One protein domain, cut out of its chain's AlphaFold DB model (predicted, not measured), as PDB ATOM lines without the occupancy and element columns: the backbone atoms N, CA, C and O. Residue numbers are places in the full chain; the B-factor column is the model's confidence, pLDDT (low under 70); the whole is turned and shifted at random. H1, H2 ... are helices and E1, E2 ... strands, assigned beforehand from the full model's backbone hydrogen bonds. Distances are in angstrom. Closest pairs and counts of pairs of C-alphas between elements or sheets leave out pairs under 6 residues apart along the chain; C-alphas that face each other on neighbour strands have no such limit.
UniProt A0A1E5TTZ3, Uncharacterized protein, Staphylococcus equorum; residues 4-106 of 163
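AT A GLANCE: This is residues 4 to 106 of the 163 residues of an uncharacterized protein of Staphylococcus equorum (UniProt A0A1E5TTZ3). What does the model look like? Two lobes stand end to end: one of four short crossed helices, H1 to H4, and one where the hairpin of E1 and E2 packs with the helices H5, H6 and H7. A long link without named elements, residues 43 to 54, leads from the first lobe to the second. What is it built of? The printed part has 103 residues, with seven named helices and two named strands in the order H1 H2 H3 H4 E1 E2 H5 H6 H7; the sheet, E1 - E2, is antiparallel and the class is mostly helix. It is compact, with a radius of gyration of the C-alphas of 14.8 A, and flat, spanning 46 by 31 by 17 A.

IN THESE COORDINATES: Where are the first helices? H1 is residues 5 to 8, beginning at C-alpha 5 (-46.097, 33.059, 52.915). H2, residues 11 to 19, and H3, residues 24 to 32, each measure 12.2 A from first to last C-alpha, and H4 is residues 37 to 42, 8.6 A. Where are the strands? E1, residues 55 to 61, measures 19.6 A from C-alpha 55 (-29.612, 34.773, 40.586), and E2, residues 64 to 69, measures 16.3 A. What follows? H5, residues 70 to 78, measures 12.4 A, and H6, residues 83 to 91, measures 12.2 A. H7, residues 96 to 101, ends at C-alpha 101 (-31.523, 34.927, 22.131).

HOW THE PARTS SIT: How do H1 to H4 stand? H1 touches H3, the closest C-alphas being those of Val 6 and Asn 24, 6.6 A apart. H4 touches H2 at a steep tilt of 52 degrees, the same way, closest at the C-alphas of Met 17 and Ile 41, 5.0 A. H4 also touches H3 at a steep tilt of 46 degrees, opposite ways, closest at the C-alphas of Phe 27 and Thr 40, 6.0 A. How do the strands pair? The hairpin E1 and E2 is antiparallel at 152 degrees, with N 57 and O 68 2.8 A apart, within hydrogen-bond range. What of H5 to H7? H6 and H7 touch as a helical hairpin at a steep tilt of 42 degrees, opposite ways, closest at the C-alphas of Ile 86 and Ala 99, 5.7 A. H4 and H5 are close but not clearly touching, with the C-alphas of Glu 39 and Ser 70 7.4 A apart. Are the helix backbones whole? In H2, H3, H4, H5 and H6 every O i to N i+4 pair is within hydrogen-bond range; in H7 1 of 2 is, and H1 is too short for such a pair.

THE WHOLE: How large is it? The two C-alphas farthest apart, those of Asp 4 and Gly 93, are 45.9 A apart. Are there cuts or long links? The printed part has no cut, and the link from H4 to E1, 12 residues, is long. Where is confidence low? The pLDDT is under 70 at residue 4 and residues 6 to 7.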
ATOM      1  N   ASP A   4     -45.020  32.290  56.930       65.00
ATOM      2  CA  ASP A   4     -45.648  31.140  56.272       65.00
ATOM      3  C   ASP A   4     -46.336  31.582  54.956       65.00
ATOM      4  O   ASP A   4     -47.469  31.204  54.666       65.00
ATOM      5  N   LEU A   5     -45.635  32.404  54.157       70.88
ATOM      6  CA  LEU A   5     -46.097  33.059  52.915       70.88
ATOM      7  C   LEU A   5     -46.625  32.071  51.874       70.88
ATOM      8  O   LEU A   5     -47.415  32.424  51.009       70.88
ATOM      9  N   VAL A   6     -46.222  30.805  51.971       68.31
ATOM     10  CA  VAL A   6     -46.714  29.732  51.103       68.31
ATOM     11  C   VAL A   6     -48.240  29.576  51.191       68.31
ATOM     12  O   VAL A   6     -48.872  29.178  50.213       68.31
ATOM     13  N   LYS A   7     -48.852  29.880  52.344       67.12
ATOM     14  CA  LYS A   7     -50.311  29.783  52.531       67.12
ATOM     15  C   LYS A   7     -51.088  30.841  51.749       67.12
ATOM     16  O   LYS A   7     -52.254  30.612  51.451       67.12
ATOM     17  N   GLU A   8     -50.441  31.948  51.402       82.44
ATOM     18  CA  GLU A   8     -51.041  33.073  50.677       82.44
ATOM     19  C   GLU A   8     -50.938  32.911  49.152       82.44
ATOM     20  O   GLU A   8     -51.496  33.711  48.405       82.44
ATOM     21  N   LEU A   9     -50.256  31.863  48.674       86.81
ATOM     22  CA  LEU A   9     -50.109  31.596  47.247       86.81
ATOM     23  C   LEU A   9     -51.417  31.125  46.611       86.81
ATOM     24  O   LEU A   9     -52.139  30.291  47.170       86.81
ATOM     25  N   THR A  10     -51.657  31.585  45.385       92.31
ATOM     26  CA  THR A  10     -52.749  31.084  44.544       92.31
ATOM     27  C   THR A  10     -52.492  29.637  44.114       92.31
ATOM     28  O   THR A  10     -51.360  29.145  44.133       92.31
ATOM     29  N   GLU A  11     -53.539  28.927  43.691       92.25
ATOM     30  CA  GLU A  11     -53.389  27.552  43.191       92.25
ATOM     31  C   GLU A  11     -52.505  27.479  41.937       92.25
ATOM     32  O   GLU A  11     -51.706  26.553  41.801       92.25
ATOM     33  N   GLU A  12     -52.555  28.494  41.071       92.88
ATOM     34  CA  GLU A  12     -51.667  28.611  39.906       92.88
ATOM     35  C   GLU A  12     -50.198  28.748  40.323       92.88
ATOM     36  O   GLU A  12     -49.329  28.053  39.797       92.88
ATOM     37  N   GLN A  13     -49.911  29.577  41.331       93.75
ATOM     38  CA  GLN A  13     -48.562  29.739  41.874       93.75
ATOM     39  C   GLN A  13     -48.050  28.445  42.514       93.75
ATOM     40  O   GLN A  13     -46.898  28.059  42.304       93.75
ATOM     41  N   LYS A  14     -48.905  27.723  43.248       92.44
ATOM     42  CA  LYS A  14     -48.561  26.406  43.811       92.44
ATOM     43  C   LYS A  14     -48.293  25.377  42.712       92.44
ATOM     44  O   LYS A  14     -47.347  24.591  42.827       92.44
ATOM     45  N   ALA A  15     -49.083  25.386  41.638       94.31
ATOM     46  CA  ALA A  15     -48.872  24.522  40.481       94.31
ATOM     47  C   ALA A  15     -47.538  24.835  39.784       94.31
ATOM     48  O   ALA A  15     -46.766  23.914  39.507       94.31
ATOM     49  N   LEU A  16     -47.219  26.117  39.587       94.38
ATOM     50  CA  LEU A  16     -45.962  26.558  38.982       94.38
ATOM     51  C   LEU A  16     -44.749  26.209  39.855       94.38
ATOM     52  O   LEU A  16     -43.761  25.674  39.352       94.38
ATOM     53  N   MET A  17     -44.843  26.385  41.177       94.25
ATOM     54  CA  MET A  17     -43.816  25.910  42.114       94.25
ATOM     55  C   MET A  17     -43.570  24.409  41.977       94.25
ATOM     56  O   MET A  17     -42.418  23.969  41.923       94.25
ATOM     57  N   LYS A  18     -44.645  23.615  41.915       94.44
ATOM     58  CA  LYS A  18     -44.553  22.160  41.768       94.44
ATOM     59  C   LYS A  18     -43.906  21.780  40.438       94.44
ATOM     60  O   LYS A  18     -42.997  20.952  40.440       94.44
ATOM     61  N   HIS A  19     -44.311  22.419  39.340       94.75
ATOM     62  CA  HIS A  19     -43.695  22.253  38.022       94.75
ATOM     63  C   HIS A  19     -42.186  22.548  38.068       94.75
ATOM     64  O   HIS A  19     -41.366  21.750  37.618       94.75
ATOM     65  N   ASN A  20     -41.800  23.632  38.740       95.56
ATOM     66  CA  ASN A  20     -40.408  24.056  38.907       95.56
ATOM     67  C   ASN A  20     -39.639  23.294  40.003       95.56
ATOM     68  O   ASN A  20     -38.476  23.608  40.297       95.56
ATOM     69  N   SER A  21     -40.255  22.266  40.600       96.06
ATOM     70  CA  SER A  21     -39.692  21.445  41.679       96.06
ATOM     71  C   SER A  21     -39.250  22.253  42.911       96.06
ATOM     72  O   SER A  21     -38.288  21.895  43.603       96.06
ATOM     73  N   VAL A  22     -39.946  23.355  43.194       95.75
ATOM     74  CA  VAL A  22     -39.712  24.232  44.345       95.75
ATOM     75  C   VAL A  22     -40.577  23.759  45.511       95.75
ATOM     76  O   VAL A  22     -41.800  23.841  45.480       95.75
ATOM     77  N   THR A  23     -39.939  23.250  46.564       93.38
ATOM     78  CA  THR A  23     -40.632  22.854  47.800       93.38
ATOM     79  C   THR A  23     -40.891  24.063  48.695       93.38
ATOM     80  O   THR A  23     -40.147  25.039  48.631       93.38
ATOM     81  N   ASN A  24     -41.852  23.978  49.620       92.50
ATOM     82  CA  ASN A  24     -42.128  25.040  50.607       92.50
ATOM     83  C   ASN A  24     -40.869  25.460  51.384       92.50
ATOM     84  O   ASN A  24     -40.620  26.640  51.613       92.50
ATOM     85  N   LYS A  25     -40.013  24.486  51.732       92.12
ATOM     86  CA  LYS A  25     -38.721  24.747  52.383       92.12
ATOM     87  C   LYS A  25     -37.782  25.563  51.489       92.12
ATOM     88  O   LYS A  25     -37.093  26.448  51.984       92.12
ATOM     89  N   MET A  26     -37.731  25.256  50.191       93.81
ATOM     90  CA  MET A  26     -36.925  26.006  49.226       93.81
ATOM     91  C   MET A  26     -37.503  27.402  48.977       93.81
ATOM     92  O   MET A  26     -36.740  28.358  48.935       93.81
ATOM     93  N   PHE A  27     -38.825  27.520  48.868       94.56
ATOM     94  CA  PHE A  27     -39.528  28.794  48.743       94.56
ATOM     95  C   PHE A  27     -39.172  29.726  49.904       94.56
ATOM     96  O   PHE A  27     -38.601  30.790  49.684       94.56
ATOM     97  N   ASN A  28     -39.374  29.278  51.148       92.06
ATOM     98  CA  ASN A  28     -39.049  30.078  52.331       92.06
ATOM     99  C   ASN A  28     -37.556  30.430  52.382       92.06
ATOM    100  O   ASN A  28     -37.190  31.537  52.765       92.06
ATOM    101  N   LYS A  29     -36.678  29.509  51.960       92.56
ATOM    102  CA  LYS A  29     -35.241  29.785  51.854       92.56
ATOM    103  C   LYS A  29     -34.953  30.918  50.865       92.56
ATOM    104  O   LYS A  29     -34.178  31.797  51.210       92.56
ATOM    105  N   ARG A  30     -35.550  30.894  49.672       94.62
ATOM    106  CA  ARG A  30     -35.363  31.919  48.632       94.62
ATOM    107  C   ARG A  30     -35.865  33.287  49.087       94.62
ATOM    108  O   ARG A  30     -35.119  34.254  48.996       94.62
ATOM    109  N   ILE A  31     -37.050  33.346  49.694       93.38
ATOM    110  CA  ILE A  31     -37.577  34.589  50.277       93.38
ATOM    111  C   ILE A  31     -36.641  35.132  51.362       93.38
ATOM    112  O   ILE A  31     -36.278  36.303  51.339       93.38
ATOM    113  N   ASN A  32     -36.162  34.277  52.270       90.56
ATOM    114  CA  ASN A  32     -35.204  34.685  53.305       90.56
ATOM    115  C   ASN A  32     -33.838  35.106  52.736       90.56
ATOM    116  O   ASN A  32     -33.081  35.798  53.412       90.56
ATOM    117  N   GLN A  33     -33.508  34.669  51.520       91.25
ATOM    118  CA  GLN A  33     -32.326  35.095  50.778       91.25
ATOM    119  C   GLN A  33     -32.546  36.416  50.023       91.25
ATOM    120  O   GLN A  33     -31.588  36.944  49.478       91.25
ATOM    121  N   GLY A  34     -33.764  36.962  50.008       91.88
ATOM    122  CA  GLY A  34     -34.086  38.214  49.321       91.88
ATOM    123  C   GLY A  34     -34.537  38.043  47.871       91.88
ATOM    124  O   GLY A  34     -34.577  39.025  47.140       91.88
ATOM    125  N   TRP A  35     -34.888  36.826  47.444       94.38
ATOM    126  CA  TRP A  35     -35.477  36.615  46.120       94.38
ATOM    127  C   TRP A  35     -36.850  37.272  46.068       94.38
ATOM    128  O   TRP A  35     -37.601  37.232  47.049       94.38
ATOM    129  N   SER A  36     -37.219  37.801  44.903       92.94
ATOM    130  CA  SER A  36     -38.594  38.239  44.692       92.94
ATOM    131  C   SER A  36     -39.565  37.049  44.752       92.94
ATOM    132  O   SER A  36     -39.191  35.883  44.552       92.94
ATOM    133  N   LEU A  37     -40.838  37.335  45.035       92.12
ATOM    134  CA  LEU A  37     -41.894  36.321  45.022       92.12
ATOM    135  C   LEU A  37     -41.987  35.644  43.648       92.12
ATOM    136  O   LEU A  37     -42.056  34.418  43.561       92.12
ATOM    137  N   GLU A  38     -41.932  36.450  42.589       92.25
ATOM    138  CA  GLU A  38     -41.989  35.996  41.205       92.25
ATOM    139  C   GLU A  38     -40.824  35.057  40.874       92.25
ATOM    140  O   GLU A  38     -41.053  33.916  40.476       92.25
ATOM    141  N   GLU A  39     -39.578  35.456  41.135       94.06
ATOM    142  CA  GLU A  39     -38.409  34.599  40.887       94.06
ATOM    143  C   GLU A  39     -38.439  33.321  41.726       94.06
ATOM    144  O   GLU A  39     -38.030  32.246  41.276       94.06
ATOM    145  N   THR A  40     -38.943  33.410  42.956       94.75
ATOM    146  CA  THR A  40     -39.025  32.260  43.853       94.75
ATOM    147  C   THR A  40     -39.901  31.148  43.279       94.75
ATOM    148  O   THR A  40     -39.553  29.969  43.422       94.75
ATOM    149  N   ILE A  41     -41.002  31.522  42.626       94.94
ATOM    150  CA  ILE A  41     -42.005  30.619  42.052       94.94
ATOM    151  C   ILE A  41     -41.603  30.204  40.631       94.94
ATOM    152  O   ILE A  41     -41.648  29.017  40.299       94.94
ATOM    153  N   SER A  42     -41.188  31.167  39.806       95.19
ATOM    154  CA  SER A  42     -40.966  30.997  38.367       95.19
ATOM    155  C   SER A  42     -39.638  30.323  38.021       95.19
ATOM    156  O   SER A  42     -39.518  29.718  36.954       95.19
ATOM    157  N   LEU A  43     -38.637  30.368  38.908       96.75
ATOM    158  CA  LEU A  43     -37.332  29.766  38.636       96.75
ATOM    159  C   LEU A  43     -37.242  28.312  39.138       96.75
ATOM    160  O   LEU A  43     -37.518  28.035  40.311       96.75
ATOM    161  N   PRO A  44     -36.739  27.370  38.319       96.31
ATOM    162  CA  PRO A  44     -36.463  26.000  38.738       96.31
ATOM    163  C   PRO A  44     -35.567  25.910  39.971       96.31
ATOM    164  O   PRO A  44     -34.676  26.738  40.177       96.31
ATOM    165  N   ARG A  45     -35.704  24.832  40.749       95.81
ATOM    166  CA  ARG A  45     -34.868  24.548  41.935       95.81
ATOM    167  C   ARG A  45     -33.350  24.649  41.701       95.81
ATOM    168  O   ARG A  45     -32.604  24.870  42.649       95.81
ATOM    169  N   THR A  46     -32.881  24.461  40.471       95.31
ATOM    170  CA  THR A  46     -31.451  24.483  40.126       95.31
ATOM    171  C   THR A  46     -30.803  25.865  40.199       95.31
ATOM    172  O   THR A  46     -29.576  25.940  40.165       95.31
ATOM    173  N   PHE A  47     -31.595  26.939  40.250       97.12
ATOM    174  CA  PHE A  47     -31.070  28.297  40.376       97.12
ATOM    175  C   PHE A  47     -30.481  28.542  41.766       97.12
ATOM    176  O   PHE A  47     -30.994  28.051  42.777       97.12
ATOM    177  N   LYS A  48     -29.405  29.322  41.795       94.94
ATOM    178  CA  LYS A  48     -28.661  29.730  42.985       94.94
ATOM    179  C   LYS A  48     -28.529  31.249  42.987       94.94
ATOM    180  O   LYS A  48     -28.634  31.871  41.939       94.94
ATOM    181  N   MET A  49     -28.267  31.810  44.157       94.69
ATOM    182  CA  MET A  49     -27.936  33.222  44.321       94.69
ATOM    183  C   MET A  49     -26.448  33.340  44.637       94.69
ATOM    184  O   MET A  49     -25.943  32.579  45.469       94.69
ATOM    185  N   ALA A  50     -25.752  34.235  43.946       92.75
ATOM    186  CA  ALA A  50     -24.379  34.612  44.252       92.75
ATOM    187  C   ALA A  50     -24.333  35.584  45.443       92.75
ATOM    188  O   ALA A  50     -25.356  36.052  45.941       92.75
ATOM    189  N   ASN A  51     -23.120  35.859  45.923       89.81
ATOM    190  CA  ASN A  51     -22.893  36.749  47.066       89.81
ATOM    191  C   ASN A  51     -23.238  38.216  46.758       89.81
ATOM    192  O   ASN A  51     -23.504  38.982  47.675       89.81
ATOM    193  N   ASP A  52     -23.228  38.591  45.481       89.88
ATOM    194  CA  ASP A  52     -23.629  39.900  44.956       89.88
ATOM    195  C   ASP A  52     -25.151  40.032  44.759       89.88
ATOM    196  O   ASP A  52     -25.626  41.073  44.312       89.88
ATOM    197  N   GLY A  53     -25.920  38.989  45.095       90.06
ATOM    198  CA  GLY A  53     -27.370  38.946  44.921       90.06
ATOM    199  C   GLY A  53     -27.825  38.474  43.539       90.06
ATOM    200  O   GLY A  53     -29.023  38.286  43.342       90.06
ATOM    201  N   LEU A  54     -26.914  38.212  42.594       92.88
ATOM    202  CA  LEU A  54     -27.296  37.752  41.259       92.88
ATOM    203  C   LEU A  54     -27.825  36.316  41.298       92.88
ATOM    204  O   LEU A  54     -27.184  35.404  41.831       92.88
ATOM    205  N   ILE A  55     -28.988  36.093  40.688       96.44
ATOM    206  CA  ILE A  55     -29.612  34.773  40.586       96.44
ATOM    207  C   ILE A  55     -29.243  34.139  39.245       96.44
ATOM    208  O   ILE A  55     -29.449  34.721  38.181       96.44
ATOM    209  N   TYR A  56     -28.703  32.922  39.284       96.44
ATOM    210  CA  TYR A  56     -28.209  32.238  38.093       96.44
ATOM    211  C   TYR A  56     -28.364  30.718  38.146       96.44
ATOM    212  O   TYR A  56     -28.477  30.088  39.204       96.44
ATOM    213  N   LYS A  57     -28.297  30.105  36.965       96.19
ATOM    214  CA  LYS A  57     -28.155  28.671  36.744       96.19
ATOM    215  C   LYS A  57     -26.842  28.389  36.023       96.19
ATOM    216  O   LYS A  57     -26.509  29.029  35.034       96.19
ATOM    217  N   GLN A  58     -26.114  27.392  36.510       95.50
ATOM    218  CA  GLN A  58     -24.890  26.914  35.868       95.50
ATOM    219  C   GLN A  58     -25.226  25.935  34.749       95.50
ATOM    220  O   GLN A  58     -25.993  24.992  34.962       95.50
ATOM    221  N   LEU A  59     -24.625  26.149  33.582       95.31
ATOM    222  CA  LEU A  59     -24.675  25.243  32.441       95.31
ATOM    223  C   LEU A  59     -23.250  24.773  32.153       95.31
ATOM    224  O   LEU A  59     -22.356  25.591  31.959       95.31
ATOM    225  N   ASN A  60     -23.030  23.461  32.133       95.69
ATOM    226  CA  ASN A  60     -21.748  22.883  31.740       95.69
ATOM    227  C   ASN A  60     -21.894  22.276  30.346       95.69
ATOM    228  O   ASN A  60     -22.696  21.360  30.157       95.69
ATOM    229  N   VAL A  61     -21.147  22.798  29.372       95.38
ATOM    230  CA  VAL A  61     -21.182  22.321  27.987       95.38
ATOM    231  C   VAL A  61     -19.760  22.113  27.497       95.38
ATOM    232  O   VAL A  61     -18.977  23.055  27.453       95.38
ATOM    233  N   LYS A  62     -19.421  20.874  27.116       92.88
ATOM    234  CA  LYS A  62     -18.084  20.508  26.613       92.88
ATOM    235  C   LYS A  62     -16.926  20.964  27.527       92.88
ATOM    236  O   LYS A  62     -15.862  21.323  27.040       92.88
ATOM    237  N   GLY A  63     -17.133  20.954  28.847       93.06
ATOM    238  CA  GLY A  63     -16.124  21.363  29.833       93.06
ATOM    239  C   GLY A  63     -16.085  22.864  30.130       93.06
ATOM    240  O   GLY A  63     -15.408  23.265  31.073       93.06
ATOM    241  N   ASN A  64     -16.843  23.683  29.397       95.06
ATOM    242  CA  ASN A  64     -16.981  25.110  29.663       95.06
ATOM    243  C   ASN A  64     -18.179  25.377  30.580       95.06
ATOM    244  O   ASN A  64     -19.261  24.809  30.397       95.06
ATOM    245  N   LEU A  65     -17.983  26.266  31.556       95.81
ATOM    246  CA  LEU A  65     -19.013  26.686  32.499       95.81
ATOM    247  C   LEU A  65     -19.619  28.022  32.063       95.81
ATOM    248  O   LEU A  65     -18.911  29.019  31.939       95.81
ATOM    249  N   TYR A  66     -20.936  28.042  31.905       95.62
ATOM    250  CA  TYR A  66     -21.715  29.234  31.587       95.62
ATOM    251  C   TYR A  66     -22.691  29.544  32.720       95.62
ATOM    252  O   TYR A  66     -23.194  28.639  33.398       95.62
ATOM    253  N   HIS A  67     -22.980  30.830  32.904       95.44
ATOM    254  CA  HIS A  67     -23.949  31.317  33.877       95.44
ATOM    255  C   HIS A  67     -25.142  31.905  33.131       95.44
ATOM    256  O   HIS A  67     -24.999  32.863  32.381       95.44
ATOM    257  N   LEU A  68     -26.311  31.307  33.336       96.19
ATOM    258  CA  LEU A  68     -27.584  31.783  32.814       96.19
ATOM    259  C   LEU A  68     -28.300  32.555  33.921       96.19
ATOM    260  O   LEU A  68     -28.662  31.952  34.933       96.19
ATOM    261  N   SER A  69     -28.483  33.860  33.752       96.00
ATOM    262  CA  SER A  69     -29.197  34.703  34.726       96.00
ATOM    263  C   SER A  69     -30.688  34.353  34.822       96.00
ATOM    264  O   SER A  69     -31.235  33.657  33.958       96.00
ATOM    265  N   SER A  70     -31.356  34.824  35.882       95.75
ATOM    266  CA  SER A  70     -32.814  34.713  36.025       95.75
ATOM    267  C   SER A  70     -33.542  35.347  34.838       95.75
ATOM    268  O   SER A  70     -34.373  34.686  34.222       95.75
ATOM    269  N   GLU A  71     -33.163  36.566  34.456       94.56
ATOM    270  CA  GLU A  71     -33.745  37.304  33.328       94.56
ATOM    271  C   GLU A  71     -33.613  36.540  32.005       94.56
ATOM    272  O   GLU A  71     -34.601  36.319  31.306       94.56
ATOM    273  N   GLN A  72     -32.408  36.050  31.689       95.62
ATOM    274  CA  GLN A  72     -32.178  35.272  30.468       95.62
ATOM    275  C   GLN A  72     -33.012  33.988  30.450       95.62
ATOM    276  O   GLN A  72     -33.517  33.592  29.403       95.62
ATOM    277  N   TYR A  73     -33.172  33.322  31.595       96.12
ATOM    278  CA  TYR A  73     -34.003  32.126  31.682       96.12
ATOM    279  C   TYR A  73     -35.492  32.422  31.504       96.12
ATOM    280  O   TYR A  73     -36.173  31.675  30.808       96.12
ATOM    281  N   LEU A  74     -36.001  33.492  32.114       93.94
ATOM    282  CA  LEU A  74     -37.399  33.888  31.952       93.94
ATOM    283  C   LEU A  74     -37.696  34.247  30.493       93.94
ATOM    284  O   LEU A  74     -38.686  33.767  29.947       93.94
ATOM    285  N   HIS A  75     -36.781  34.958  29.830       93.44
ATOM    286  CA  HIS A  75     -36.873  35.214  28.394       93.44
ATOM    287  C   HIS A  75     -36.889  33.912  27.575       93.44
ATOM    288  O   HIS A  75     -37.693  33.779  26.660       93.44
ATOM    289  N   LEU A  76     -36.059  32.914  27.916       94.69
ATOM    290  CA  LEU A  76     -36.084  31.601  27.251       94.69
ATOM    291  C   LEU A  76     -37.445  30.908  27.368       94.69
ATOM    292  O   LEU A  76     -37.921  30.335  26.388       94.69
ATOM    293  N   VAL A  77     -38.061  30.962  28.550       92.94
ATOM    294  CA  VAL A  77     -39.403  30.412  28.784       92.94
ATOM    295  C   VAL A  77     -40.443  31.160  27.949       92.94
ATOM    296  O   VAL A  77     -41.271  30.515  27.310       92.94
ATOM    297  N   GLU A  78     -40.366  32.490  27.893       92.81
ATOM    298  CA  GLU A  78     -41.262  33.340  27.098       92.81
ATOM    299  C   GLU A  78     -41.206  33.003  25.600       92.81
ATOM    300  O   GLU A  78     -42.242  32.841  24.956       92.81
ATOM    301  N   ILE A  79     -40.004  32.821  25.047       90.88
ATOM    302  CA  ILE A  79     -39.820  32.458  23.632       90.88
ATOM    303  C   ILE A  79     -39.969  30.948  23.360       90.88
ATOM    304  O   ILE A  79     -39.766  30.505  22.224       90.88
ATOM    305  N   GLY A  80     -40.277  30.147  24.386       92.75
ATOM    306  CA  GLY A  80     -40.478  28.701  24.282       92.75
ATOM    307  C   GLY A  80     -39.217  27.905  23.926       92.75
ATOM    308  O   GLY A  80     -39.307  26.869  23.267       92.75
ATOM    309  N   VAL A  81     -38.026  28.385  24.299       94.19
ATOM    310  CA  VAL A  81     -36.752  27.706  24.024       94.19
ATOM    311  C   VAL A  81     -36.293  26.893  25.232       94.19
ATOM    312  O   VAL A  81     -35.906  27.423  26.270       94.19
ATOM    313  N   ASP A  82     -36.228  25.575  25.047       94.31
ATOM    314  CA  ASP A  82     -35.752  24.654  26.078       94.31
ATOM    315  C   ASP A  82     -34.236  24.720  26.302       94.31
ATOM    316  O   ASP A  82     -33.436  24.825  25.365       94.31
ATOM    317  N   LEU A  83     -33.812  24.475  27.547       94.81
ATOM    318  CA  LEU A  83     -32.392  24.379  27.907       94.81
ATOM    319  C   LEU A  83     -31.635  23.315  27.094       94.81
ATOM    320  O   LEU A  83     -30.481  23.531  26.741       94.81
ATOM    321  N   ASN A  84     -32.265  22.188  26.747       95.12
ATOM    322  CA  ASN A  84     -31.642  21.143  25.918       95.12
ATOM    323  C   ASN A  84     -31.237  21.660  24.533       95.12
ATOM    324  O   ASN A  84     -30.197  21.271  23.987       95.12
ATOM    325  N   ARG A  85     -32.027  22.579  23.970       94.94
ATOM    326  CA  ARG A  85     -31.688  23.237  22.712       94.94
ATOM    327  C   ARG A  85     -30.490  24.160  22.898       94.94
ATOM    328  O   ARG A  85     -29.585  24.103  22.072       94.94
ATOM    329  N   ILE A  86     -30.417  24.903  24.004       96.38
ATOM    330  CA  ILE A  86     -29.245  25.724  24.359       96.38
ATOM    331  C   ILE A  86     -27.977  24.870  24.478       96.38
ATOM    332  O   ILE A  86     -26.972  25.180  23.842       96.38
ATOM    333  N   TYR A  87     -28.037  23.745  25.202       96.06
ATOM    334  CA  TYR A  87     -26.926  22.790  25.290       96.06
ATOM    335  C   TYR A  87     -26.460  22.330  23.905       96.06
ATOM    336  O   TYR A  87     -25.265  22.332  23.618       96.06
ATOM    337  N   THR A  88     -27.403  21.981  23.029       95.44
ATOM    338  CA  THR A  88     -27.109  21.514  21.667       95.44
ATOM    339  C   THR A  88     -26.487  22.615  20.802       95.44
ATOM    340  O   THR A  88     -25.545  22.346  20.061       95.44
ATOM    341  N   ARG A  89     -26.992  23.849  20.899       94.81
ATOM    342  CA  ARG A  89     -26.487  25.029  20.180       94.81
ATOM    343  C   ARG A  89     -25.031  25.321  20.547       94.81
ATOM    344  O   ARG A  89     -24.164  25.315  19.675       94.81
ATOM    345  N   ILE A  90     -24.744  25.428  21.845       96.38
ATOM    346  CA  ILE A  90     -23.384  25.661  22.355       96.38
ATOM    347  C   ILE A  90     -22.462  24.497  21.980       96.38
ATOM    348  O   ILE A  90     -21.337  24.699  21.530       96.38
ATOM    349  N   ALA A  91     -22.944  23.254  22.087       95.00
ATOM    350  CA  ALA A  91     -22.166  22.086  21.689       95.00
ATOM    351  C   ALA A  91     -21.820  22.085  20.188       95.00
ATOM    352  O   ALA A  91     -20.765  21.571  19.819       95.00
ATOM    353  N   LYS A  92     -22.653  22.670  19.322       94.44
ATOM    354  CA  LYS A  92     -22.362  22.838  17.888       94.44
ATOM    355  C   LYS A  92     -21.396  23.989  17.582       94.44
ATOM    356  O   LYS A  92     -20.958  24.094  16.444       94.44
ATOM    357  N   GLY A  93     -21.029  24.795  18.579       92.56
ATOM    358  CA  GLY A  93     -20.105  25.922  18.434       92.56
ATOM    359  C   GLY A  93     -20.785  27.290  18.361       92.56
ATOM    360  O   GLY A  93     -20.102  28.282  18.133       92.56
ATOM    361  N   GLU A  94     -22.103  27.368  18.564       92.50
ATOM    362  CA  GLU A  94     -22.809  28.652  18.641       92.50
ATOM    363  C   GLU A  94     -22.396  29.399  19.927       92.50
ATOM    364  O   GLU A  94     -22.391  28.791  21.005       92.50
ATOM    365  N   PRO A  95     -22.057  30.701  19.856       94.25
ATOM    366  CA  PRO A  95     -21.756  31.492  21.046       94.25
ATOM    367  C   PRO A  95     -22.930  31.500  22.031       94.25
ATOM    368  O   PRO A  95     -24.091  31.532  21.625       94.25
ATOM    369  N   PHE A  96     -22.632  31.525  23.333       94.12
ATOM    370  CA  PHE A  96     -23.644  31.481  24.397       94.12
ATOM    371  C   PHE A  96     -24.732  32.556  24.232       94.12
ATOM    372  O   PHE A  96     -25.917  32.234  24.259       94.12
ATOM    373  N   GLU A  97     -24.327  33.801  23.974       92.25
ATOM    374  CA  GLU A  97     -25.234  34.944  23.794       92.25
ATOM    375  C   GLU A  97     -26.193  34.779  22.609       92.25
ATOM    376  O   GLU A  97     -27.356  35.177  22.670       92.25
ATOM    377  N   VAL A  98     -25.722  34.156  21.528       91.31
ATOM    378  CA  VAL A  98     -26.541  33.869  20.343       91.31
ATOM    379  C   VAL A  98     -27.511  32.732  20.667       91.31
ATOM    380  O   VAL A  98     -28.715  32.836  20.424       91.31
ATOM    381  N   ALA A  99     -27.005  31.679  21.317       93.44
ATOM    382  CA  ALA A  99     -27.788  30.501  21.647       93.44
ATOM    383  C   ALA A  99     -29.023  30.833  22.498       93.44
ATOM    384  O   ALA A  99     -30.079  30.245  22.251       93.44
ATOM    385  N   ILE A 100     -28.907  31.764  23.456       94.69
ATOM    386  CA  ILE A 100     -30.000  32.152  24.367       94.69
ATOM    387  C   ILE A 100     -31.024  33.122  23.755       94.69
ATOM    388  O   ILE A 100     -32.162  33.166  24.212       94.69
ATOM    389  N   LYS A 101     -30.647  33.901  22.732       91.94
ATOM    390  CA  LYS A 101     -31.523  34.927  22.131       91.94
ATOM    391  C   LYS A 101     -32.333  34.418  20.941       91.94
ATOM    392  O   LYS A 101     -33.341  35.027  20.577       91.94
ATOM    393  N   ARG A 102     -31.890  33.335  20.302       91.75
ATOM    394  CA  ARG A 102     -32.508  32.804  19.084       91.75
ATOM    395  C   ARG A 102     -33.784  32.018  19.378       91.75
ATOM    396  O   ARG A 102     -33.748  31.063  20.163       91.75
ATOM    397  N   LYS A 103     -34.892  32.343  18.702       91.94
ATOM    398  CA  LYS A 103     -36.174  31.632  18.876       91.94
ATOM    399  C   LYS A 103     -36.106  30.208  18.326       91.94
ATOM    400  O   LYS A 103     -35.134  29.806  17.684       91.94
ATOM    401  N   VAL A 104     -37.125  29.402  18.616       89.75
ATOM    402  CA  VAL A 104     -37.186  28.001  18.166       89.75
ATOM    403  C   VAL A 104     -37.245  27.881  16.643       89.75
ATOM    404  O   VAL A 104     -36.545  27.040  16.083       89.75
ATOM    405  N   SER A 105     -38.077  28.698  15.999       87.38
ATOM    406  CA  SER A 105     -38.336  28.653  14.556       87.38
ATOM    407  C   SER A 105     -37.294  29.390  13.716       87.38
ATOM    408  O   SER A 105     -37.310  29.250  12.501       87.38
ATOM    409  N   GLU A 106     -36.415  30.171  14.344       86.12
ATOM    410  CA  GLU A 106     -35.441  31.013  13.651       86.12
ATOM    411  C   GLU A 106     -34.208  30.200  13.242       86.12
ATOM    412  O   GLU A 106     -33.544  29.543  14.068       86.12
TER     413      GLU A 106